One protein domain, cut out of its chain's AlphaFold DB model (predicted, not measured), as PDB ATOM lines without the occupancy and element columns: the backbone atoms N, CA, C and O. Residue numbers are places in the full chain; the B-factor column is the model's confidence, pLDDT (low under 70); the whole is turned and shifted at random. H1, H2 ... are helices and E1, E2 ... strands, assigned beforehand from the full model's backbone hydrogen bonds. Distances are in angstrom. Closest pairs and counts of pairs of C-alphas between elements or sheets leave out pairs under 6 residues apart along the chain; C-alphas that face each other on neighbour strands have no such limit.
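This is residues 246 to 417 of the 418 residues of an uncharacterized protein of Metallosphaera yellowstonensis MK1 (UniProt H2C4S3). A small three-stranded sheet, E1 E5 E4, sits in the middle of an elongated domain, with H1, H2 and H3 on it toward one end and a group of helices toward the other, where H9 crosses the helical hairpin H7 and H8 beside H6. H2 reaches away from the sheet like an arm, residues 290 to 296 at its far end stick out, and the hairpin E2 and E3 runs off to the side. The printed part has 172 residues with nine named helices and five named strands, in the order H1 E1 H2 H3 E2 E3 E4 E5 H4 H5 H6 H7 H8 H9; both sheets are antiparallel, and the class is mostly helix. It is compact, with a radius of gyration of the C-alphas of 17.8 A, and spans 61 by 37 by 25 A.

Look first for the sheet: E1 is residues 270 to 273, E5 331 to 334 and E4 324 to 326. Find C-alpha 246 at (139.225, 234.387, 198.170); from there H1 runs 22.6 A to residue 261. H2, residues 274 to 291, is 25.9 A long. Next come H3, 306 to 311, E2, 313 to 316, and E3, 319 to 322. H4 is 337 to 340, H5 342 to 345, H6 347 to 358, H7 361 to 372 and H8 378 to 389. H9 runs 29.6 A from residue 396 to C-alpha 415 at (148.126, 213.033, 180.405).

In the sheet, look for N 271 and O 332 at 2.9 A between E1 and E5, and N 333 and O 325 at 2.8 A in the hairpin E4 and E5. With H1, H2 and H3 it makes two layers, helices on one face of a sheet. H1 runs across the strands at a height over the sheet of 10.9 A, and touches H2 at Leu 255 and Phe 277, C-alphas 7.5 A apart. E3 runs on into E4 at 83 degrees; in the hairpin E2 and E3, N 316 and O 319 are 2.9 A apart. H6 only grazes the sheet with residues 354 to 358, and touches H5 only at the corner, closest C-alphas Ala 343 and Tyr 350, 5.0 A. H7 and H8, a helical hairpin, touch at a shallow tilt of 9 degrees, opposite ways, closest C-alphas Leu 370 and Lys 381, 6.3 A. H9 touches H7 about perpendicular, at 86 degrees, closest C-alphas Phe 371 and Ile 403, 6.3 A; it also touches H4, closest C-alphas Glu 338 and Lys 405, 5.5 A. Every O i to N i+4 pair is within hydrogen-bond range in H1, H3, H6, H7 and H8, against 13 of 14 in H2 and 15 of 16 in H9; H4 and H5 are too short for such a pair.

The two C-alphas farthest apart, of Ser 293 and Val 379, are 61.6 A apart. The printed part has no cut, and its one long link is H2 to H3, 14 residues. Mean pLDDT of the printed part is 74.8; 61 residues are under 70, among them 288 to 301 and 407 to 417.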
ATOM      1  N   ILE A 246     137.856 234.378 198.689       63.41
ATOM      2  CA  ILE A 246     139.225 234.387 198.170       63.41
ATOM      3  C   ILE A 246     140.110 233.271 198.754       63.41
ATOM      4  O   ILE A 246     140.946 232.721 198.032       63.41
ATOM      5  N   LYS A 247     139.916 232.881 200.021       68.62
ATOM      6  CA  LYS A 247     140.663 231.779 200.646       68.62
ATOM      7  C   LYS A 247     140.311 230.461 199.961       68.62
ATOM      8  O   LYS A 247     141.227 229.748 199.556       68.62
ATOM      9  N   SER A 248     139.025 230.192 199.718       65.50
ATOM     10  CA  SER A 248     138.561 229.033 198.943       65.50
ATOM     11  C   SER A 248     139.208 228.964 197.556       65.50
ATOM     12  O   SER A 248     139.713 227.909 197.161       65.50
ATOM     13  N   ARG A 249     139.266 230.092 196.829       67.38
ATOM     14  CA  ARG A 249     139.906 230.177 195.497       67.38
ATOM     15  C   ARG A 249     141.409 229.863 195.554       67.38
ATOM     16  O   ARG A 249     141.910 229.108 194.720       67.38
ATOM     17  N   ILE A 250     142.124 230.395 196.549       70.31
ATOM     18  CA  ILE A 250     143.561 230.141 196.760       70.31
ATOM     19  C   ILE A 250     143.825 228.676 197.129       70.31
ATOM     20  O   ILE A 250     144.717 228.044 196.560       70.31
ATOM     21  N   ILE A 251     143.035 228.117 198.046       74.00
ATOM     22  CA  ILE A 251     143.150 226.721 198.468       74.00
ATOM     23  C   ILE A 251     142.948 225.785 197.268       74.00
ATOM     24  O   ILE A 251     143.746 224.871 197.054       74.00
ATOM     25  N   LEU A 252     141.928 226.050 196.443       71.75
ATOM     26  CA  LEU A 252     141.654 225.293 195.223       71.75
ATOM     27  C   LEU A 252     142.820 225.366 194.224       71.75
ATOM     28  O   LEU A 252     143.223 224.342 193.671       71.75
ATOM     29  N   MET A 253     143.405 226.550 194.021       70.88
ATOM     30  CA  MET A 253     144.585 226.740 193.168       70.88
ATOM     31  C   MET A 253     145.785 225.897 193.644       70.88
ATOM     32  O   MET A 253     146.476 225.288 192.821       70.88
ATOM     33  N   ILE A 254     146.006 225.807 194.960       74.88
ATOM     34  CA  ILE A 254     147.083 225.003 195.561       74.88
ATOM     35  C   ILE A 254     146.806 223.502 195.412       74.88
ATOM     36  O   ILE A 254     147.646 222.791 194.858       74.88
ATOM     37  N   LEU A 255     145.628 223.016 195.824       75.88
ATOM     38  CA  LEU A 255     145.240 221.602 195.683       75.88
ATOM     39  C   LEU A 255     145.336 221.135 194.226       75.88
ATOM     40  O   LEU A 255     145.840 220.046 193.947       75.88
ATOM     41  N   ARG A 256     144.923 221.992 193.288       70.25
ATOM     42  CA  ARG A 256     145.035 221.742 191.852       70.25
ATOM     43  C   ARG A 256     146.481 221.694 191.365       70.25
ATOM     44  O   ARG A 256     146.807 220.806 190.582       70.25
ATOM     45  N   SER A 257     147.336 222.614 191.808       71.25
ATOM     46  CA  SER A 257     148.760 222.611 191.442       71.25
ATOM     47  C   SER A 257     149.432 221.307 191.876       71.25
ATOM     48  O   SER A 257     150.150 220.693 191.089       71.25
ATOM     49  N   ILE A 258     149.117 220.809 193.077       75.19
ATOM     50  CA  ILE A 258     149.597 219.503 193.552       75.19
ATOM     51  C   ILE A 258     148.997 218.360 192.708       75.19
ATOM     52  O   ILE A 258     149.738 217.503 192.233       75.19
ATOM     53  N   TYR A 259     147.684 218.365 192.444       74.19
ATOM     54  CA  TYR A 259     147.003 217.334 191.641       74.19
ATOM     55  C   TYR A 259     147.507 217.231 190.189       74.19
ATOM     56  O   TYR A 259     147.474 216.148 189.600       74.19
ATOM     57  N   VAL A 260     147.977 218.333 189.600       64.62
ATOM     58  CA  VAL A 260     148.567 218.334 188.253       64.62
ATOM     59  C   VAL A 260     150.042 217.919 188.284       64.62
ATOM     60  O   VAL A 260     150.454 217.103 187.467       64.62
ATOM     61  N   THR A 261     150.834 218.423 189.237       65.06
ATOM     62  CA  THR A 261     152.294 218.187 189.271       65.06
ATOM     63  C   THR A 261     152.712 216.864 189.923       65.06
ATOM     64  O   THR A 261     153.774 216.334 189.592       65.06
ATOM     65  N   LYS A 262     151.904 216.295 190.831       72.50
ATOM     66  CA  LYS A 262     152.227 215.064 191.574       72.50
ATOM     67  C   LYS A 262     151.257 213.931 191.268       72.50
ATOM     68  O   LYS A 262     150.152 213.891 191.807       72.50
ATOM     69  N   LEU A 263     151.696 212.961 190.469       75.12
ATOM     70  CA  LEU A 263     150.992 211.689 190.290       75.12
ATOM     71  C   LEU A 263     151.624 210.591 191.148       75.12
ATOM     72  O   LEU A 263     152.688 210.074 190.794       75.12
ATOM     73  N   ASP A 264     150.918 210.215 192.213       82.69
ATOM     74  CA  ASP A 264     151.053 208.912 192.863       82.69
ATOM     75  C   ASP A 264     150.552 207.840 191.873       82.69
ATOM     76  O   ASP A 264     149.406 207.880 191.410       82.69
ATOM     77  N   ASN A 265     151.446 206.935 191.468       78.38
ATOM     78  CA  ASN A 265     151.134 205.908 190.475       78.38
ATOM     79  C   ASN A 265     150.230 204.805 191.055       78.38
ATOM     80  O   ASN A 265     149.469 204.218 190.283       78.38
ATOM     81  N   ASP A 266     150.261 204.568 192.373       84.31
ATOM     82  CA  ASP A 266     149.544 203.494 193.078       84.31
ATOM     83  C   ASP A 266     148.202 203.972 193.646       84.31
ATOM     84  O   ASP A 266     147.219 203.221 193.656       84.31
ATOM     85  N   ASP A 267     148.090 205.260 193.959       90.62
ATOM     86  CA  ASP A 267     146.849 205.929 194.342       90.62
ATOM     87  C   ASP A 267     146.649 207.247 193.579       90.62
ATOM     88  O   ASP A 267     146.830 208.346 194.098       90.62
ATOM     89  N   PHE A 268     146.218 207.157 192.319       84.00
ATOM     90  CA  PHE A 268     146.024 208.353 191.497       84.00
ATOM     91  C   PHE A 268     144.874 209.260 191.972       84.00
ATOM     92  O   PHE A 268     144.734 210.354 191.423       84.00
ATOM     93  N   LEU A 269     144.056 208.857 192.950       88.56
ATOM     94  CA  LEU A 269     143.031 209.723 193.546       88.56
ATOM     95  C   LEU A 269     143.596 210.555 194.707       88.56
ATOM     96  O   LEU A 269     143.132 211.673 194.929       88.56
ATOM     97  N   LYS A 270     144.631 210.069 195.398       92.94
ATOM     98  CA  LYS A 270     145.384 210.843 196.390       92.94
ATOM     99  C   LYS A 270     146.108 212.036 195.753       92.94
ATOM    100  O   LYS A 270     146.745 211.929 194.704       92.94
ATOM    101  N   ILE A 271     146.028 213.182 196.427       88.06
ATOM    102  CA  ILE A 271     146.731 214.420 196.062       88.06
ATOM    103  C   ILE A 271     148.025 214.552 196.874       88.06
ATOM    104  O   ILE A 271     149.101 214.734 196.314       88.06
ATOM    105  N   CYS A 272     147.893 214.501 198.200       91.75
ATOM    106  CA  CYS A 272     148.930 214.776 199.200       91.75
ATOM    107  C   CYS A 272     148.430 214.348 200.593       91.75
ATOM    108  O   CYS A 272     147.272 213.941 200.738       91.75
ATOM    109  N   SER A 273     149.272 214.447 201.626       93.75
ATOM    110  CA  SER A 273     148.779 214.415 203.013       93.75
ATOM    111  C   SER A 273     148.245 215.785 203.446       93.75
ATOM    112  O   SER A 273     148.688 216.822 202.946       93.75
ATOM    113  N   PHE A 274     147.326 215.815 204.414       92.94
ATOM    114  CA  PHE A 274     146.822 217.064 204.993       92.94
ATOM    115  C   PHE A 274     147.956 217.938 205.556       92.94
ATOM    116  O   PHE A 274     147.972 219.148 205.333       92.94
ATOM    117  N   GLN A 275     148.953 217.328 206.207       91.38
ATOM    118  CA  GLN A 275     150.117 218.046 206.731       91.38
ATOM    119  C   GLN A 275     150.999 218.630 205.615       91.38
ATOM    120  O   GLN A 275     151.482 219.753 205.740       91.38
ATOM    121  N   GLU A 276     151.201 217.904 204.512       92.25
ATOM    122  CA  GLU A 276     151.933 218.409 203.345       92.25
ATOM    123  C   GLU A 276     151.229 219.633 202.743       92.25
ATOM    124  O   GLU A 276     151.856 220.668 202.516       92.25
ATOM    125  N   PHE A 277     149.915 219.535 202.548       91.19
ATOM    126  CA  PHE A 277     149.072 220.620 202.057       91.19
ATOM    127  C   PHE A 277     149.084 221.847 202.987       91.19
ATOM    128  O   PHE A 277     149.307 222.965 202.515       91.19
ATOM    129  N   LYS A 278     148.947 221.648 204.304       89.88
ATOM    130  CA  LYS A 278     149.055 222.718 205.310       89.88
ATOM    131  C   LYS A 278     150.423 223.405 205.257       89.88
ATOM    132  O   LYS A 278     150.488 224.630 205.175       89.88
ATOM    133  N   ASN A 279     151.506 222.630 205.181       88.81
ATOM    134  CA  ASN A 279     152.867 223.153 205.032       88.81
ATOM    135  C   ASN A 279     153.046 223.985 203.743       88.81
ATOM    136  O   ASN A 279     153.837 224.931 203.734       88.81
ATOM    137  N   ILE A 280     152.346 223.647 202.653       87.38
ATOM    138  CA  ILE A 280     152.362 224.418 201.399       87.38
ATOM    139  C   ILE A 280     151.575 225.726 201.555       87.38
ATOM    140  O   ILE A 280     152.089 226.777 201.170       87.38
ATOM    141  N   ILE A 281     150.387 225.701 202.171       85.12
ATOM    142  CA  ILE A 281     149.596 226.914 202.446       85.12
ATOM    143  C   ILE A 281     150.338 227.883 203.362       85.12
ATOM    144  O   ILE A 281     150.416 229.068 203.050       85.12
ATOM    145  N   GLU A 282     150.942 227.407 204.451       84.38
ATOM    146  CA  GLU A 282     151.686 228.284 205.356       84.38
ATOM    147  C   GLU A 282     152.868 228.965 204.660       84.38
ATOM    148  O   GLU A 282     153.106 230.156 204.870       84.38
ATOM    149  N   LYS A 283     153.592 228.235 203.800       83.00
ATOM    150  CA  LYS A 283     154.647 228.808 202.952       83.00
ATOM    151  C   LYS A 283     154.074 229.833 201.974       83.00
ATOM    152  O   LYS A 283     154.647 230.907 201.837       83.00
ATOM    153  N   PHE A 284     152.938 229.534 201.344       79.88
ATOM    154  CA  PHE A 284     152.281 230.411 200.377       79.88
ATOM    155  C   PHE A 284     151.778 231.724 201.001       79.88
ATOM    156  O   PHE A 284     152.092 232.800 200.493       79.88
ATOM    157  N   SER A 285     151.087 231.669 202.145       77.56
ATOM    158  CA  SER A 285     150.669 232.865 202.892       77.56
ATOM    159  C   SER A 285     151.871 233.710 203.327       77.56
ATOM    160  O   SER A 285     151.874 234.917 203.098       77.56
ATOM    161  N   LYS A 286     152.931 233.088 203.872       77.56
ATOM    162  CA  LYS A 286     154.186 233.781 204.239       77.56
ATOM    163  C   LYS A 286     154.913 234.383 203.023       77.56
ATOM    164  O   LYS A 286     155.658 235.345 203.181       77.56
ATOM    165  N   PHE A 287     154.721 233.828 201.825       72.75
ATOM    166  CA  PHE A 287     155.316 234.310 200.575       72.75
ATOM    167  C   PHE A 287     154.557 235.514 200.002       72.75
ATOM    168  O   PHE A 287     155.175 236.542 199.742       72.75
ATOM    169  N   ILE A 288     153.222 235.445 199.912       69.50
ATOM    170  CA  ILE A 288     152.372 236.588 199.526       69.50
ATOM    171  C   ILE A 288     152.600 237.789 200.452       69.50
ATOM    172  O   ILE A 288     152.809 238.900 199.971       69.50
ATOM    173  N   GLN A 289     152.639 237.563 201.771       69.69
ATOM    174  CA  GLN A 289     152.851 238.615 202.777       69.69
ATOM    175  C   GLN A 289     154.228 239.305 202.687       69.69
ATOM    176  O   GLN A 289     154.423 240.337 203.319       69.69
ATOM    177  N   LYS A 290     155.185 238.748 201.927       68.62
ATOM    178  CA  LYS A 290     156.485 239.378 201.634       68.62
ATOM    179  C   LYS A 290     156.531 240.108 200.293       68.62
ATOM    180  O   LYS A 290     157.430 240.918 200.098       68.62
ATOM    181  N   VAL A 291     155.638 239.775 199.362       61.69
ATOM    182  CA  VAL A 291     155.628 240.342 198.005       61.69
ATOM    183  C   VAL A 291     154.682 241.534 197.918       61.69
ATOM    184  O   VAL A 291     155.059 242.542 197.335       61.69
ATOM    185  N   ASN A 292     153.507 241.462 198.546       57.72
ATOM    186  CA  ASN A 292     152.546 242.560 198.533       57.72
ATOM    187  C   ASN A 292     152.709 243.473 199.754       57.72
ATOM    188  O   ASN A 292     152.590 243.025 200.892       57.72
ATOM    189  N   SER A 293     152.790 244.781 199.508       51.41
ATOM    190  CA  SER A 293     152.559 245.848 200.497       51.41
ATOM    191  C   SER A 293     151.072 246.049 200.857       51.41
ATOM    192  O   SER A 293     150.716 246.996 201.555       51.41
ATOM    193  N   SER A 294     150.187 245.170 200.372       48.00
ATOM    194  CA  SER A 294     148.735 245.255 200.561       48.00
ATOM    195  C   SER A 294     148.339 245.146 202.043       48.00
ATOM    196  O   SER A 294     148.843 244.263 202.742       48.00
ATOM    197  N   PRO A 295     147.364 245.945 202.525       41.09
ATOM    198  CA  PRO A 295     146.851 245.829 203.894       41.09
ATOM    199  C   PRO A 295     146.115 244.501 204.163       41.09
ATOM    200  O   PRO A 295     145.849 244.160 205.317       41.09
ATOM    201  N   ILE A 296     145.786 243.727 203.122       48.03
ATOM    202  CA  ILE A 296     145.037 242.471 203.234       48.03
ATOM    203  C   ILE A 296     145.969 241.346 203.711       48.03
ATOM    204  O   ILE A 296     146.540 240.588 202.921       48.03
ATOM    205  N   LYS A 297     146.084 241.188 205.037       55.09
ATOM    206  CA  LYS A 297     146.746 240.037 205.677       55.09
ATOM    207  C   LYS A 297     145.992 238.733 205.382       55.09
ATOM    208  O   LYS A 297     145.176 238.271 206.179       55.09
ATOM    209  N   MET A 298     146.304 238.099 204.252       60.38
ATOM    210  CA  MET A 298     145.830 236.753 203.915       60.38
ATOM    211  C   MET A 298     146.455 235.703 204.841       60.38
ATOM    212  O   MET A 298     147.489 235.101 204.536       60.38
ATOM    213  N   ASN A 299     145.803 235.482 205.982       62.31
ATOM    214  CA  ASN A 299     146.032 234.334 206.845       62.31
ATOM    215  C   ASN A 299     144.988 233.251 206.523       62.31
ATOM    216  O   ASN A 299     143.786 233.444 206.740       62.31
ATOM    217  N   ILE A 300     145.445 232.135 205.954       67.44
ATOM    218  CA  ILE A 300     144.611 230.983 205.600       67.44
ATOM    219  C   ILE A 300     144.857 229.918 206.662       67.44
ATOM    220  O   ILE A 300     145.858 229.206 206.623       67.44
ATOM    221  N   TYR A 301     143.958 229.852 207.641       68.94
ATOM    222  CA  TYR A 301     144.056 228.909 208.747       68.94
ATOM    223  C   TYR A 301     143.122 227.728 208.499       68.94
ATOM    224  O   TYR A 301     141.912 227.913 208.395       68.94
ATOM    225  N   ILE A 302     143.704 226.535 208.386       75.31
ATOM    226  CA  ILE A 302     142.991 225.266 208.233       75.31
ATOM    227  C   ILE A 302     143.395 224.388 209.420       75.31
ATOM    228  O   ILE A 302     144.589 224.153 209.673       75.31
ATOM    229  N   GLN A 303     142.395 223.980 210.193       79.00
ATOM    230  CA  GLN A 303     142.553 223.228 211.431       79.00
ATOM    231  C   GLN A 303     142.525 221.730 211.151       79.00
ATOM    232  O   GLN A 303     143.430 221.022 211.596       79.00
ATOM    233  N   SER A 304     141.542 221.266 210.375       83.94
ATOM    234  CA  SER A 304     141.309 219.844 210.126       83.94
ATOM    235  C   SER A 304     141.111 219.516 208.643       83.94
ATOM    236  O   SER A 304     140.921 220.388 207.795       83.94
ATOM    237  N   GLY A 305     141.134 218.220 208.327       79.12
ATOM    238  CA  GLY A 305     140.770 217.728 207.002       79.12
ATOM    239  C   GLY A 305     139.294 217.946 206.649       79.12
ATOM    240  O   GLY A 305     138.972 218.110 205.473       79.12
ATOM    241  N   ASN A 306     138.410 218.007 207.652       83.75
ATOM    242  CA  ASN A 306     136.975 218.208 207.447       83.75
ATOM    243  C   ASN A 306     136.693 219.597 206.869       83.75
ATOM    244  O   ASN A 306     135.872 219.703 205.965       83.75
ATOM    245  N   ASP A 307     137.444 220.623 207.287       82.75
ATOM    246  CA  ASP A 307     137.385 221.992 206.758       82.75
ATOM    247  C   ASP A 307     137.401 221.997 205.212       82.75
ATOM    248  O   ASP A 307     136.677 222.754 204.568       82.75
ATOM    249  N   ILE A 308     138.205 221.108 204.609       80.31
ATOM    250  CA  ILE A 308     138.354 220.954 203.155       80.31
ATOM    251  C   ILE A 308     137.141 220.242 202.540       80.31
ATOM    252  O   ILE A 308     136.693 220.634 201.464       80.31
ATOM    253  N   GLU A 309     136.607 219.205 203.197       81.75
ATOM    254  CA  GLU A 309     135.394 218.520 202.726       81.75
ATOM    255  C   GLU A 309     134.185 219.451 202.730       81.75
ATOM    256  O   GLU A 309     133.374 219.407 201.810       81.75
ATOM    257  N   GLU A 310     134.051 220.282 203.764       76.44
ATOM    258  CA  GLU A 310     132.901 221.164 203.924       76.44
ATOM    259  C   GLU A 310     132.967 222.346 202.961       76.44
ATOM    260  O   GLU A 310     132.020 222.568 202.205       76.44
ATOM    261  N   MET A 311     134.107 223.040 202.912       70.06
ATOM    262  CA  MET A 311     134.323 224.203 202.045       70.06
ATOM    263  C   MET A 311     134.305 223.845 200.543       70.06
ATOM    264  O   MET A 311     134.059 224.709 199.702       70.06
ATOM    265  N   PHE A 312     134.515 222.569 200.193       72.12
ATOM    266  CA  PHE A 312     134.368 222.037 198.834       72.12
ATOM    267  C   PHE A 312     133.322 220.918 198.749       72.12
ATOM    268  O   PHE A 312     133.532 219.865 198.128       72.12
ATOM    269  N   SER A 313     132.167 221.187 199.346       66.69
ATOM    270  CA  SER A 313     130.937 220.433 199.133       66.69
ATOM    271  C   SER A 313     129.812 221.340 198.647       66.69
ATOM    272  O   SER A 313     129.895 222.565 198.743       66.69
ATOM    273  N   PHE A 314     128.765 220.737 198.098       62.38
ATOM    274  CA  PHE A 314     127.539 221.430 197.723       62.38
ATOM    275  C   PHE A 314     126.332 220.520 197.940       62.38
ATOM    276  O   PHE A 314     126.445 219.293 197.884       62.38
ATOM    277  N   ASN A 315     125.178 221.132 198.196       59.16
ATOM    278  CA  ASN A 315     123.937 220.405 198.428       59.16
ATOM    279  C   ASN A 315     123.203 220.170 197.101       59.16
ATOM    280  O   ASN A 315     123.162 221.055 196.243       59.16
ATOM    281  N   TYR A 316     122.595 218.999 196.958       61.03
ATOM    282  CA  TYR A 316     121.723 218.620 195.851       61.03
ATOM    283  C   TYR A 316     120.604 217.739 196.412       61.03
ATOM    284  O   TYR A 316     120.900 216.666 196.920       61.03
ATOM    285  N   ASN A 317     119.348 218.200 196.363       56.75
ATOM    286  CA  ASN A 317     118.191 217.509 196.959       56.75
ATOM    287  C   ASN A 317     118.476 217.013 198.395       56.75
ATOM    288  O   ASN A 317     118.391 215.826 198.683       56.75
ATOM    289  N   ASP A 318     118.907 217.936 199.262       67.12
ATOM    290  CA  ASP A 318     119.330 217.717 200.658       67.12
ATOM    291  C   ASP A 318     120.568 216.817 200.880       67.12
ATOM    292  O   ASP A 318     121.147 216.815 201.970       67.12
ATOM    293  N   PHE A 319     121.085 216.157 199.841       69.19
ATOM    294  CA  PHE A 319     122.333 215.396 199.889       69.19
ATOM    295  C   PHE A 319     123.591 216.275 199.726       69.19
ATOM    296  O   PHE A 319     123.650 217.157 198.868       69.19
ATOM    297  N   LYS A 320     124.646 216.011 200.519       71.25
ATOM    298  CA  LYS A 320     125.920 216.773 200.536       71.25
ATOM    299  C   LYS A 320     126.999 216.106 199.667       71.25
ATOM    300  O   LYS A 320     127.756 215.247 200.135       71.25
ATOM    301  N   ILE A 321     127.107 216.547 198.412       67.94
ATOM    302  CA  ILE A 321     128.112 216.096 197.438       67.94
ATOM    303  C   ILE A 321     129.481 216.691 197.800       67.94
ATOM    304  O   ILE A 321     129.625 217.905 197.927       67.94
ATOM    305  N   ARG A 322     130.505 215.842 197.944       73.06
ATOM    306  CA  ARG A 322     131.891 216.210 198.290       73.06
ATOM    307  C   ARG A 322     132.823 216.116 197.080       73.06
ATOM    308  O   ARG A 322     132.769 215.151 196.315       73.06
ATOM    309  N   ILE A 323     133.719 217.091 196.935       74.31
ATOM    310  CA  ILE A 323     134.678 217.158 195.815       74.31
ATOM    311  C   ILE A 323     136.095 216.765 196.260       74.31
ATOM    312  O   ILE A 323     136.862 216.179 195.494       74.31
ATOM    313  N   PHE A 324     136.417 217.000 197.530       82.00
ATOM    314  CA  PHE A 324     137.548 216.378 198.210       82.00
ATOM    315  C   PHE A 324     137.019 215.561 199.388       82.00
ATOM    316  O   PHE A 324     136.038 215.950 200.022       82.00
ATOM    317  N   VAL A 325     137.681 214.444 199.683       91.94
ATOM    318  CA  VAL A 325     137.518 213.735 200.957       91.94
ATOM    319  C   VAL A 325     138.863 213.506 201.611       91.94
ATOM    320  O   VAL A 325     139.883 213.398 200.930       91.94
ATOM    321  N   VAL A 326     138.861 213.421 202.933       93.56
ATOM    322  CA  VAL A 326     140.027 213.043 203.719       93.56
ATOM    323  C   VAL A 326     139.843 211.610 204.204       93.56
ATOM    324  O   VAL A 326     138.783 211.238 204.713       93.56
ATOM    325  N   ASP A 327     140.856 210.781 203.960       93.69
ATOM    326  CA  ASP A 327     140.819 209.360 204.299       93.69
ATOM    327  C   ASP A 327     141.240 209.074 205.747       93.69
ATOM    328  O   ASP A 327     141.747 209.937 206.467       93.69
ATOM    329  N   ASN A 328     141.076 207.818 206.162       92.75
ATOM    330  CA  ASN A 328     141.468 207.290 207.471       92.75
ATOM    331  C   ASN A 328     142.983 207.361 207.792       92.75
ATOM    332  O   ASN A 328     143.414 206.864 208.833       92.75
ATOM    333  N   ARG A 329     143.798 207.981 206.929       93.75
ATOM    334  CA  ARG A 329     145.222 208.289 207.130       93.75
ATOM    335  C   ARG A 329     145.536 209.786 206.999       93.75
ATOM    336  O   ARG A 329     146.710 210.154 206.937       93.75
ATOM    337  N   ASN A 330     144.523 210.651 206.951       92.38
ATOM    338  CA  ASN A 330     144.652 212.085 206.682       92.38
ATOM    339  C   ASN A 330     145.292 212.418 205.313       92.38
ATOM    340  O   ASN A 330     145.948 213.454 205.165       92.38
ATOM    341  N   ASN A 331     145.113 211.571 204.289       94.38
ATOM    342  CA  ASN A 331     145.393 211.946 202.901       94.38
ATOM    343  C   ASN A 331     144.209 212.718 202.312       94.38
ATOM    344  O   ASN A 331     143.060 212.325 202.501       94.38
ATOM    345  N   ILE A 332     144.492 213.760 201.530       93.00
ATOM    346  CA  ILE A 332     143.475 214.458 200.738       93.00
ATOM    347  C   ILE A 332     143.292 213.690 199.427       93.00
ATOM    348  O   ILE A 332     144.229 213.555 198.632       93.00
ATOM    349  N   ILE A 333     142.080 213.188 199.212       93.50
ATOM    350  CA  ILE A 333     141.654 212.408 198.052       93.50
ATOM    351  C   ILE A 333     140.751 213.278 197.181       93.50
ATOM    352  O   ILE A 333     139.830 213.935 197.671       93.50
ATOM    353  N   PHE A 334     140.997 213.270 195.875       84.75
ATOM    354  CA  PHE A 334     140.184 213.994 194.914       84.75
ATOM    355  C   PHE A 334     139.023 213.142 194.389       84.75
ATOM    356  O   PHE A 334     139.236 212.123 193.723       84.75
ATOM    357  N   VAL A 335     137.788 213.590 194.622       76.31
ATOM    358  CA  VAL A 335     136.580 212.989 194.045       76.31
ATOM    359  C   VAL A 335     136.381 213.588 192.650       76.31
ATOM    360  O   VAL A 335     135.749 214.627 192.470       76.31
ATOM    361  N   HIS A 336     136.999 212.956 191.650       72.12
ATOM    362  CA  HIS A 336     137.005 213.465 190.276       72.12
ATOM    363  C   HIS A 336     135.595 213.504 189.653       72.12
ATOM    364  O   HIS A 336     134.864 212.533 189.830       72.12
ATOM    365  N   PRO A 337     135.239 214.523 188.835       61.19
ATOM    366  CA  PRO A 337     133.900 214.704 188.255       61.19
ATOM    367  C   PRO A 337     133.257 213.468 187.606       61.19
ATOM    368  O   PRO A 337     132.060 213.260 187.746       61.19
ATOM    369  N   GLU A 338     134.039 212.611 186.938       63.69
ATOM    370  CA  GLU A 338     133.571 211.298 186.445       63.69
ATOM    371  C   GLU A 338     132.930 210.439 187.558       63.69
ATOM    372  O   GLU A 338     131.886 209.848 187.323       63.69
ATOM    373  N   LEU A 339     133.488 210.403 188.775       65.75
ATOM    374  CA  LEU A 339     132.864 209.770 189.949       65.75
ATOM    375  C   LEU A 339     131.767 210.653 190.558       65.75
ATOM    376  O   LEU A 339     130.723 210.133 190.934       65.75
ATOM    377  N   THR A 340     131.959 211.974 190.624       65.44
ATOM    378  CA  THR A 340     130.961 212.908 191.186       65.44
ATOM    379  C   THR A 340     129.639 212.894 190.417       65.44
ATOM    380  O   THR A 340     128.588 213.038 191.028       65.44
ATOM    381  N   SER A 341     129.668 212.636 189.103       63.31
ATOM    382  CA  SER A 341     128.466 212.452 188.273       63.31
ATOM    383  C   SER A 341     127.531 211.351 188.790       63.31
ATOM    384  O   SER A 341     126.319 211.465 188.640       63.31
ATOM    385  N   ILE A 342     128.076 210.337 189.476       68.62
ATOM    386  CA  ILE A 342     127.288 209.245 190.056       68.62
ATOM    387  C   ILE A 342     126.323 209.781 191.123       68.62
ATOM    388  O   ILE A 342     125.249 209.223 191.264       68.62
ATOM    389  N   ALA A 343     126.623 210.890 191.815       62.56
ATOM    390  CA  ALA A 343     125.735 211.455 192.841       62.56
ATOM    391  C   ALA A 343     124.345 211.848 192.313       62.56
ATOM    392  O   ALA A 343     123.373 211.815 193.057       62.56
ATOM    393  N   PHE A 344     124.268 212.202 191.030       59.38
ATOM    394  CA  PHE A 344     123.050 212.657 190.357       59.38
ATOM    395  C   PHE A 344     122.346 211.521 189.594       59.38
ATOM    396  O   PHE A 344     121.170 211.631 189.266       59.38
ATOM    397  N   GLU A 345     123.072 210.434 189.306       70.69
ATOM    398  CA  GLU A 345     122.558 209.203 188.689       70.69
ATOM    399  C   GLU A 345     122.039 208.216 189.759       70.69
ATOM    400  O   GLU A 345     121.038 207.534 189.553       70.69
ATOM    401  N   ASN A 346     122.747 208.116 190.890       74.00
ATOM    402  CA  ASN A 346     122.476 207.256 192.039       74.00
ATOM    403  C   ASN A 346     123.241 207.771 193.286       74.00
ATOM    404  O   ASN A 346     124.403 207.424 193.532       74.00
ATOM    405  N   GLU A 347     122.566 208.595 194.088       77.56
ATOM    406  CA  GLU A 347     123.087 209.208 195.321       77.56
ATOM    407  C   GLU A 347     123.675 208.184 196.307       77.56
ATOM    408  O   GLU A 347     124.763 208.374 196.860       77.56
ATOM    409  N   GLN A 348     122.974 207.066 196.504       83.31
ATOM    410  CA  GLN A 348     123.326 206.040 197.484       83.31
ATOM    411  C   GLN A 348     124.620 205.317 197.083       83.31
ATOM    412  O   GLN A 348     125.513 205.115 197.909       83.31
ATOM    413  N   LEU A 349     124.776 205.016 195.791       83.56
ATOM    414  CA  LEU A 349     126.003 204.464 195.223       83.56
ATOM    415  C   LEU A 349     127.172 205.446 195.329       83.56
ATOM    416  O   LEU A 349     128.275 205.046 195.696       83.56
ATOM    417  N   TYR A 350     126.962 206.730 195.037       84.44
ATOM    418  CA  TYR A 350     128.006 207.738 195.229       84.44
ATOM    419  C   TYR A 350     128.414 207.853 196.707       84.44
ATOM    420  O   TYR A 350     129.607 207.882 197.011       84.44
ATOM    421  N   THR A 351     127.447 207.838 197.628       85.69
ATOM    422  CA  THR A 351     127.674 207.846 199.082       85.69
ATOM    423  C   THR A 351     128.533 206.661 199.513       85.69
ATOM    424  O   THR A 351     129.528 206.841 200.215       85.69
ATOM    425  N   LEU A 352     128.198 205.463 199.032       86.19
ATOM    426  CA  LEU A 352     128.944 204.228 199.258       86.19
ATOM    427  C   LEU A 352     130.376 204.311 198.705       86.19
ATOM    428  O   LEU A 352     131.338 204.047 199.427       86.19
ATOM    429  N   LEU A 353     130.541 204.730 197.446       88.00
ATOM    430  CA  LEU A 353     131.852 204.887 196.813       88.00
ATOM    431  C   LEU A 353     132.721 205.900 197.570       88.00
ATOM    432  O   LEU A 353     133.881 205.620 197.865       88.00
ATOM    433  N   VAL A 354     132.184 207.072 197.905       89.19
ATOM    434  CA  VAL A 354     132.962 208.162 198.504       89.19
ATOM    435  C   VAL A 354     133.236 207.920 199.988       89.19
ATOM    436  O   VAL A 354     134.396 207.964 200.397       89.19
ATOM    437  N   ASN A 355     132.216 207.618 200.792       85.38
ATOM    438  CA  ASN A 355     132.381 207.489 202.242       85.38
ATOM    439  C   ASN A 355     132.925 206.116 202.659       85.38
ATOM    440  O   ASN A 355     133.772 206.063 203.546       85.38
ATOM    441  N   ASN A 356     132.497 205.021 202.017       85.75
ATOM    442  CA  ASN A 356     132.842 203.668 202.474       85.75
ATOM    443  C   ASN A 356     134.043 203.060 201.736       85.75
ATOM    444  O   ASN A 356     134.576 202.056 202.216       85.75
ATOM    445  N   ILE A 357     134.465 203.639 200.599       90.81
ATOM    446  CA  ILE A 357     135.612 203.164 199.803       90.81
ATOM    447  C   ILE A 357     136.692 204.238 199.648       90.81
ATOM    448  O   ILE A 357     137.840 203.951 199.968       90.81
ATOM    449  N   LEU A 358     136.389 205.466 199.204       92.75
ATOM    450  CA  LEU A 358     137.442 206.479 199.008       92.75
ATOM    451  C   LEU A 358     138.055 206.986 200.323       92.75
ATOM    452  O   LEU A 358     139.244 207.304 200.323       92.75
ATOM    453  N   LYS A 359     137.311 207.007 201.439       92.50
ATOM    454  CA  LYS A 359     137.872 207.316 202.771       92.50
ATOM    455  C   LYS A 359     138.626 206.154 203.437       92.50
ATOM    456  O   LYS A 359     139.265 206.364 204.464       92.50
ATOM    457  N   ASP A 360     138.589 204.951 202.869       92.94
ATOM    458  CA  ASP A 360     139.322 203.782 203.362       92.94
ATOM    459  C   ASP A 360     140.528 203.523 202.449       92.94
ATOM    460  O   ASP A 360     140.377 203.070 201.313       92.94
ATOM    461  N   GLU A 361     141.743 203.807 202.932       92.69
ATOM    462  CA  GLU A 361     142.984 203.606 202.167       92.69
ATOM    463  C   GLU A 361     143.091 202.190 201.563       92.69
ATOM    464  O   GLU A 361     143.533 202.024 200.422       92.69
ATOM    465  N   ILE A 362     142.669 201.163 202.306       91.50
ATOM    466  CA  ILE A 362     142.830 199.755 201.934       91.50
ATOM    467  C   ILE A 362     141.811 199.381 200.856       91.50
ATOM    468  O   ILE A 362     142.185 198.784 199.841       91.50
ATOM    469  N   LYS A 363     140.534 199.750 201.025       90.94
ATOM    470  CA  LYS A 363     139.502 199.503 200.002       90.94
ATOM    471  C   LYS A 363     139.755 200.326 198.740       90.94
ATOM    472  O   LYS A 363     139.648 199.778 197.641       90.94
ATOM    473  N   ARG A 364     140.173 201.592 198.872       92.69
ATOM    474  CA  ARG A 364     140.576 202.441 197.741       92.69
ATOM    475  C   ARG A 364     141.726 201.807 196.960       92.69
ATOM    476  O   ARG A 364     141.592 201.606 195.756       92.69
ATOM    477  N   LYS A 365     142.816 201.397 197.622       92.25
ATOM    478  CA  LYS A 365     143.947 200.728 196.950       92.25
ATOM    479  C   LYS A 365     143.550 199.402 196.296       92.25
ATOM    480  O   LYS A 365     143.966 199.158 195.165       92.25
ATOM    481  N   LYS A 366     142.689 198.589 196.926       89.69
ATOM    482  CA  LYS A 366     142.111 197.384 196.295       89.69
ATOM    483  C   LYS A 366     141.353 197.731 195.006       89.69
ATOM    484  O   LYS A 366     141.642 197.140 193.970       89.69
ATOM    485  N   LEU A 367     140.461 198.726 195.039       89.50
ATOM    486  CA  LEU A 367     139.689 199.185 193.875       89.50
ATOM    487  C   LEU A 367     140.588 199.699 192.734       89.50
ATOM    488  O   LEU A 367     140.360 199.378 191.565       89.50
ATOM    489  N   LEU A 368     141.631 200.472 193.054       89.81
ATOM    490  CA  LEU A 368     142.549 201.016 192.048       89.81
ATOM    491  C   LEU A 368     143.467 199.941 191.445       89.81
ATOM    492  O   LEU A 368     143.667 199.927 190.229       89.81
ATOM    493  N   ASN A 369     143.969 199.002 192.250       87.19
ATOM    494  CA  ASN A 369     144.758 197.869 191.755       87.19
ATOM    495  C   ASN A 369     143.916 196.947 190.868       87.19
ATOM    496  O   ASN A 369     144.359 196.559 189.787       87.19
ATOM    497  N   LEU A 370     142.669 196.688 191.263       83.69
ATOM    498  CA  LEU A 370     141.708 195.924 190.475       83.69
ATOM    499  C   LEU A 370     141.401 196.571 189.120       83.69
ATOM    500  O   LEU A 370     141.237 195.871 188.120       83.69
ATOM    501  N   PHE A 371     141.385 197.903 189.042       79.31
ATOM    502  CA  PHE A 371     141.359 198.608 187.763       79.31
ATOM    503  C   PHE A 371     142.634 198.319 186.937       79.31
ATOM    504  O   PHE A 371     142.499 197.904 185.777       79.31
ATOM    505  N   ARG A 372     143.837 198.490 187.513       74.69
ATOM    506  CA  ARG A 372     145.136 198.381 186.808       74.69
ATOM    507  C   ARG A 372     145.523 196.976 186.346       74.69
ATOM    508  O   ARG A 372     146.255 196.864 185.368       74.69
ATOM    509  N   ASP A 373     145.082 195.929 187.040       74.75
ATOM    510  CA  ASP A 373     145.521 194.545 186.805       74.75
ATOM    511  C   ASP A 373     145.092 194.023 185.422       74.75
ATOM    512  O   ASP A 373     143.990 193.506 185.255       74.75
ATOM    513  N   ASN A 374     145.941 194.164 184.408       68.31
ATOM    514  CA  ASN A 374     145.602 193.767 183.042       68.31
ATOM    515  C   ASN A 374     145.593 192.240 182.817       68.31
ATOM    516  O   ASN A 374     145.279 191.818 181.708       68.31
ATOM    517  N   THR A 375     145.897 191.417 183.831       71.00
ATOM    518  CA  THR A 375     145.832 189.947 183.716       71.00
ATOM    519  C   THR A 375     144.403 189.422 183.860       71.00
ATOM    520  O   THR A 375     144.019 188.457 183.199       71.00
ATOM    521  N   LYS A 376     143.576 190.084 184.681       66.62
ATOM    522  CA  LYS A 376     142.183 189.684 184.913       66.62
ATOM    523  C   LYS A 376     141.269 190.178 183.795       66.62
ATOM    524  O   LYS A 376     141.207 191.374 183.497       66.62
ATOM    525  N   ASN A 377     140.499 189.253 183.222       71.38
ATOM    526  CA  ASN A 377     139.420 189.578 182.292       71.38
ATOM    527  C   ASN A 377     138.337 190.449 182.984       71.38
ATOM    528  O   ASN A 377     138.314 190.603 184.209       71.38
ATOM    529  N   ILE A 378     137.420 191.031 182.205       67.44
ATOM    530  CA  ILE A 378     136.425 191.972 182.747       67.44
ATOM    531  C   ILE A 378     135.372 191.320 183.666       67.44
ATOM    532  O   ILE A 378     134.784 192.028 184.477       67.44
ATOM    533  N   VAL A 379     135.170 189.999 183.588       69.44
ATOM    534  CA  VAL A 379     134.274 189.230 184.471       69.44
ATOM    535  C   VAL A 379     134.921 189.073 185.848       69.44
ATOM    536  O   VAL A 379     134.378 189.553 186.839       69.44
ATOM    537  N   ASN A 380     136.145 188.540 185.899       75.19
ATOM    538  CA  ASN A 380     136.913 188.369 187.137       75.19
ATOM    539  C   ASN A 380     137.130 189.722 187.846       75.19
ATOM    540  O   ASN A 380     136.990 189.825 189.065       75.19
ATOM    541  N   LYS A 381     137.409 190.791 187.079       71.88
ATOM    542  CA  LYS A 381     137.505 192.158 187.622       71.88
ATOM    543  C   LYS A 381     136.214 192.631 188.286       71.88
ATOM    544  O   LYS A 381     136.269 193.395 189.238       71.88
ATOM    545  N   LYS A 382     135.062 192.229 187.761       68.00
ATOM    546  CA  LYS A 382     133.728 192.664 188.187       68.00
ATOM    547  C   LYS A 382     133.255 191.875 189.413       68.00
ATOM    548  O   LYS A 382     132.700 192.476 190.325       68.00
ATOM    549  N   GLU A 383     133.594 190.589 189.508       74.50
ATOM    550  CA  GLU A 383     133.402 189.764 190.714       74.50
ATOM    551  C   GLU A 383     134.208 190.252 191.926       74.50
ATOM    552  O   GLU A 383     133.688 190.314 193.039       74.50
ATOM    553  N   GLU A 384     135.476 190.630 191.740       78.25
ATOM    554  CA  GLU A 384     136.263 191.214 192.834       78.25
ATOM    555  C   GLU A 384     135.766 192.611 193.224       78.25
ATOM    556  O   GLU A 384     135.870 192.992 194.387       78.25
ATOM    557  N   LEU A 385     135.162 193.358 192.294       75.88
ATOM    558  CA  LEU A 385     134.606 194.677 192.591       75.88
ATOM    559  C   LEU A 385     133.295 194.568 193.384       75.88
ATOM    560  O   LEU A 385     133.096 195.355 194.304       75.88
ATOM    561  N   ILE A 386     132.474 193.537 193.130       74.56
ATOM    562  CA  ILE A 386     131.347 193.156 194.006       74.56
ATOM    563  C   ILE A 386     131.849 192.921 195.442       74.56
ATOM    564  O   ILE A 386     131.325 193.520 196.378       74.56
ATOM    565  N   LYS A 387     132.923 192.136 195.618       78.50
ATOM    566  CA  LYS A 387     133.532 191.830 196.935       78.50
ATOM    567  C   LYS A 387     134.193 193.036 197.624       78.50
ATOM    568  O   LYS A 387     134.385 193.021 198.833       78.50
ATOM    569  N   ILE A 388     134.581 194.076 196.879       79.50
ATOM    570  CA  ILE A 388     135.095 195.336 197.452       79.50
ATOM    571  C   ILE A 388     133.950 196.256 197.885       79.50
ATOM    572  O   ILE A 388     134.103 196.994 198.859       79.50
ATOM    573  N   ILE A 389     132.832 196.234 197.154       74.31
ATOM    574  CA  ILE A 389     131.687 197.110 197.407       74.31
ATOM    575  C   ILE A 389     130.765 196.559 198.511       74.31
ATOM    576  O   ILE A 389     130.235 197.373 199.257       74.31
ATOM    577  N   ASN A 390     130.656 195.227 198.635       59.09
ATOM    578  CA  ASN A 390     130.072 194.429 199.729       59.09
ATOM    579  C   ASN A 390     128.722 194.921 200.310       59.09
ATOM    580  O   ASN A 390     128.631 195.952 200.968       59.09
ATOM    581  N   ASP A 391     127.676 194.117 200.110       53.84
ATOM    582  CA  ASP A 391     126.329 194.272 200.693       53.84
ATOM    583  C   ASP A 391     125.473 195.450 200.184       53.84
ATOM    584  O   ASP A 391     124.342 195.628 200.635       53.84
ATOM    585  N   TYR A 392     125.931 196.194 199.168       61.50
ATOM    586  CA  TYR A 392     125.050 197.063 198.377       61.50
ATOM    587  C   TYR A 392     124.619 196.373 197.075       61.50
ATOM    588  O   TYR A 392     125.454 195.992 196.251       61.50
ATOM    589  N   ASN A 393     123.307 196.199 196.895       63.84
ATOM    590  CA  ASN A 393     122.722 195.380 195.828       63.84
ATOM    591  C   ASN A 393     122.696 196.128 194.478       63.84
ATOM    592  O   ASN A 393     121.679 196.689 194.074       63.84
ATOM    593  N   ILE A 394     123.855 196.200 193.816       67.12
ATOM    594  CA  ILE A 394     124.089 197.013 192.612       67.12
ATOM    595  C   ILE A 394     124.078 196.144 191.357       67.12
ATOM    596  O   ILE A 394     124.729 195.099 191.300       67.12
ATOM    597  N   GLU A 395     123.430 196.630 190.300       66.38
ATOM    598  CA  GLU A 395     123.468 195.965 189.004       66.38
ATOM    599  C   GLU A 395     124.891 195.806 188.446       66.38
ATOM    600  O   GLU A 395     125.711 196.727 188.382       66.38
ATOM    601  N   TYR A 396     125.132 194.621 187.890       64.69
ATOM    602  CA  TYR A 396     126.356 194.233 187.191       64.69
ATOM    603  C   TYR A 396     126.768 195.207 186.052       64.69
ATOM    604  O   TYR A 396     127.947 195.284 185.687       64.69
ATOM    605  N   LYS A 397     125.819 195.985 185.510       69.19
ATOM    606  CA  LYS A 397     126.056 197.079 184.554       69.19
ATOM    607  C   LYS A 397     126.824 198.241 185.199       69.19
ATOM    608  O   LYS A 397     127.910 198.586 184.735       69.19
ATOM    609  N   THR A 398     126.315 198.788 186.300       72.62
ATOM    610  CA  THR A 398     126.850 199.979 186.980       72.62
ATOM    611  C   THR A 398     128.266 199.754 187.522       72.62
ATOM    612  O   THR A 398     129.123 200.635 187.455       72.62
ATOM    613  N   ILE A 399     128.569 198.526 187.951       72.06
ATOM    614  CA  ILE A 399     129.923 198.095 188.343       72.06
ATOM    615  C   ILE A 399     130.917 198.240 187.173       72.06
ATOM    616  O   ILE A 399     132.053 198.684 187.354       72.06
ATOM    617  N   THR A 400     130.478 197.939 185.949       70.75
ATOM    618  CA  THR A 400     131.285 198.116 184.730       70.75
ATOM    619  C   THR A 400     131.503 199.601 184.416       70.75
ATOM    620  O   THR A 400     132.600 199.998 184.015       70.75
ATOM    621  N   GLU A 401     130.488 200.438 184.639       74.31
ATOM    622  CA  GLU A 401     130.550 201.891 184.443       74.31
ATOM    623  C   GLU A 401     131.528 202.555 185.433       74.31
ATOM    624  O   GLU A 401     132.317 203.403 185.018       74.31
ATOM    625  N   ILE A 402     131.592 202.100 186.692       77.06
ATOM    626  CA  ILE A 402     132.593 202.545 187.684       77.06
ATOM    627  C   ILE A 402     134.024 202.238 187.211       77.06
ATOM    628  O   ILE A 402     134.884 203.123 187.243       77.06
ATOM    629  N   ILE A 403     134.291 201.026 186.703       75.06
ATOM    630  CA  ILE A 403     135.610 200.664 186.142       75.06
ATOM    631  C   ILE A 403     135.972 201.587 184.966       75.06
ATOM    632  O   ILE A 403     137.127 201.998 184.828       75.06
ATOM    633  N   GLN A 404     135.004 201.930 184.111       68.94
ATOM    634  CA  GLN A 404     135.229 202.856 182.999       68.94
ATOM    635  C   GLN A 404     135.479 204.293 183.478       68.94
ATOM    636  O   GLN A 404     136.426 204.919 183.002       68.94
ATOM    637  N   LYS A 405     134.701 204.795 184.446       71.62
ATOM    638  CA  LYS A 405     134.902 206.108 185.080       71.62
ATOM    639  C   LYS A 405     136.321 206.186 185.687       71.62
ATOM    640  O   LYS A 405     137.071 207.100 185.350       71.62
ATOM    641  N   LEU A 406     136.782 205.167 186.423       73.44
ATOM    642  CA  LEU A 406     138.163 205.078 186.945       73.44
ATOM    643  C   LEU A 406     139.250 205.046 185.851       73.44
ATOM    644  O   LEU A 406     140.240 205.776 185.953       73.44
ATOM    645  N   LYS A 407     139.056 204.265 184.775       65.88
ATOM    646  CA  LYS A 407     139.970 204.219 183.611       65.88
ATOM    647  C   LYS A 407     140.200 205.603 182.992       65.88
ATOM    648  O   LYS A 407     141.334 205.954 182.651       65.88
ATOM    649  N   ARG A 408     139.134 206.400 182.861       59.53
ATOM    650  CA  ARG A 408     139.188 207.775 182.330       59.53
ATOM    651  C   ARG A 408     139.986 208.702 183.248       59.53
ATOM    652  O   ARG A 408     140.840 209.437 182.760       59.53
ATOM    653  N   ILE A 409     139.768 208.615 184.564       66.69
ATOM    654  CA  ILE A 409     140.474 209.436 185.563       66.69
ATOM    655  C   ILE A 409     141.980 209.162 185.534       66.69
ATOM    656  O   ILE A 409     142.761 210.108 185.462       66.69
ATOM    657  N   TYR A 410     142.399 207.892 185.535       64.06
ATOM    658  CA  TYR A 410     143.824 207.549 185.468       64.06
ATOM    659  C   TYR A 410     144.476 208.039 184.169       64.06
ATOM    660  O   TYR A 410     145.578 208.583 184.194       64.06
ATOM    661  N   THR A 411     143.768 207.917 183.043       55.97
ATOM    662  CA  THR A 411     144.245 208.409 181.741       55.97
ATOM    663  C   THR A 411     144.412 209.935 181.752       55.97
ATOM    664  O   THR A 411     145.458 210.435 181.350       55.97
ATOM    665  N   SER A 412     143.432 210.674 182.287       54.09
ATOM    666  CA  SER A 412     143.502 212.132 182.497       54.09
ATOM    667  C   SER A 412     144.681 212.526 183.402       54.09
ATOM    668  O   SER A 412     145.442 213.440 183.092       54.09
ATOM    669  N   ARG A 413     144.900 211.783 184.494       56.91
ATOM    670  CA  ARG A 413     146.026 211.972 185.424       56.91
ATOM    671  C   ARG A 413     147.392 211.734 184.780       56.91
ATOM    672  O   ARG A 413     148.296 212.533 185.007       56.91
ATOM    673  N   LEU A 414     147.542 210.692 183.959       55.25
ATOM    674  CA  LEU A 414     148.770 210.442 183.196       55.25
ATOM    675  C   LEU A 414     149.042 211.548 182.168       55.25
ATOM    676  O   LEU A 414     150.160 212.050 182.107       55.25
ATOM    677  N   LEU A 415     148.020 211.971 181.416       47.31
ATOM    678  CA  LEU A 415     148.126 213.033 180.405       47.31
ATOM    679  C   LEU A 415     148.482 214.414 180.982       47.31
ATOM    680  O   LEU A 415     148.849 215.301 180.224       47.31
ATOM    681  N   ASN A 416     148.395 214.601 182.302       45.72
ATOM    682  CA  ASN A 416     148.807 215.831 182.978       45.72
ATOM    683  C   ASN A 416     150.256 215.800 183.511       45.72
ATOM    684  O   ASN A 416     150.750 216.846 183.928       45.72
ATOM    685  N   LYS A 417     150.927 214.636 183.500       42.72
ATOM    686  CA  LYS A 417     152.308 214.431 183.994       42.72
ATOM    687  C   LYS A 417     153.379 214.575 182.897       42.72
ATOM    688  O   LYS A 417     154.558 214.685 183.228       42.72
TER     689      LYS A 417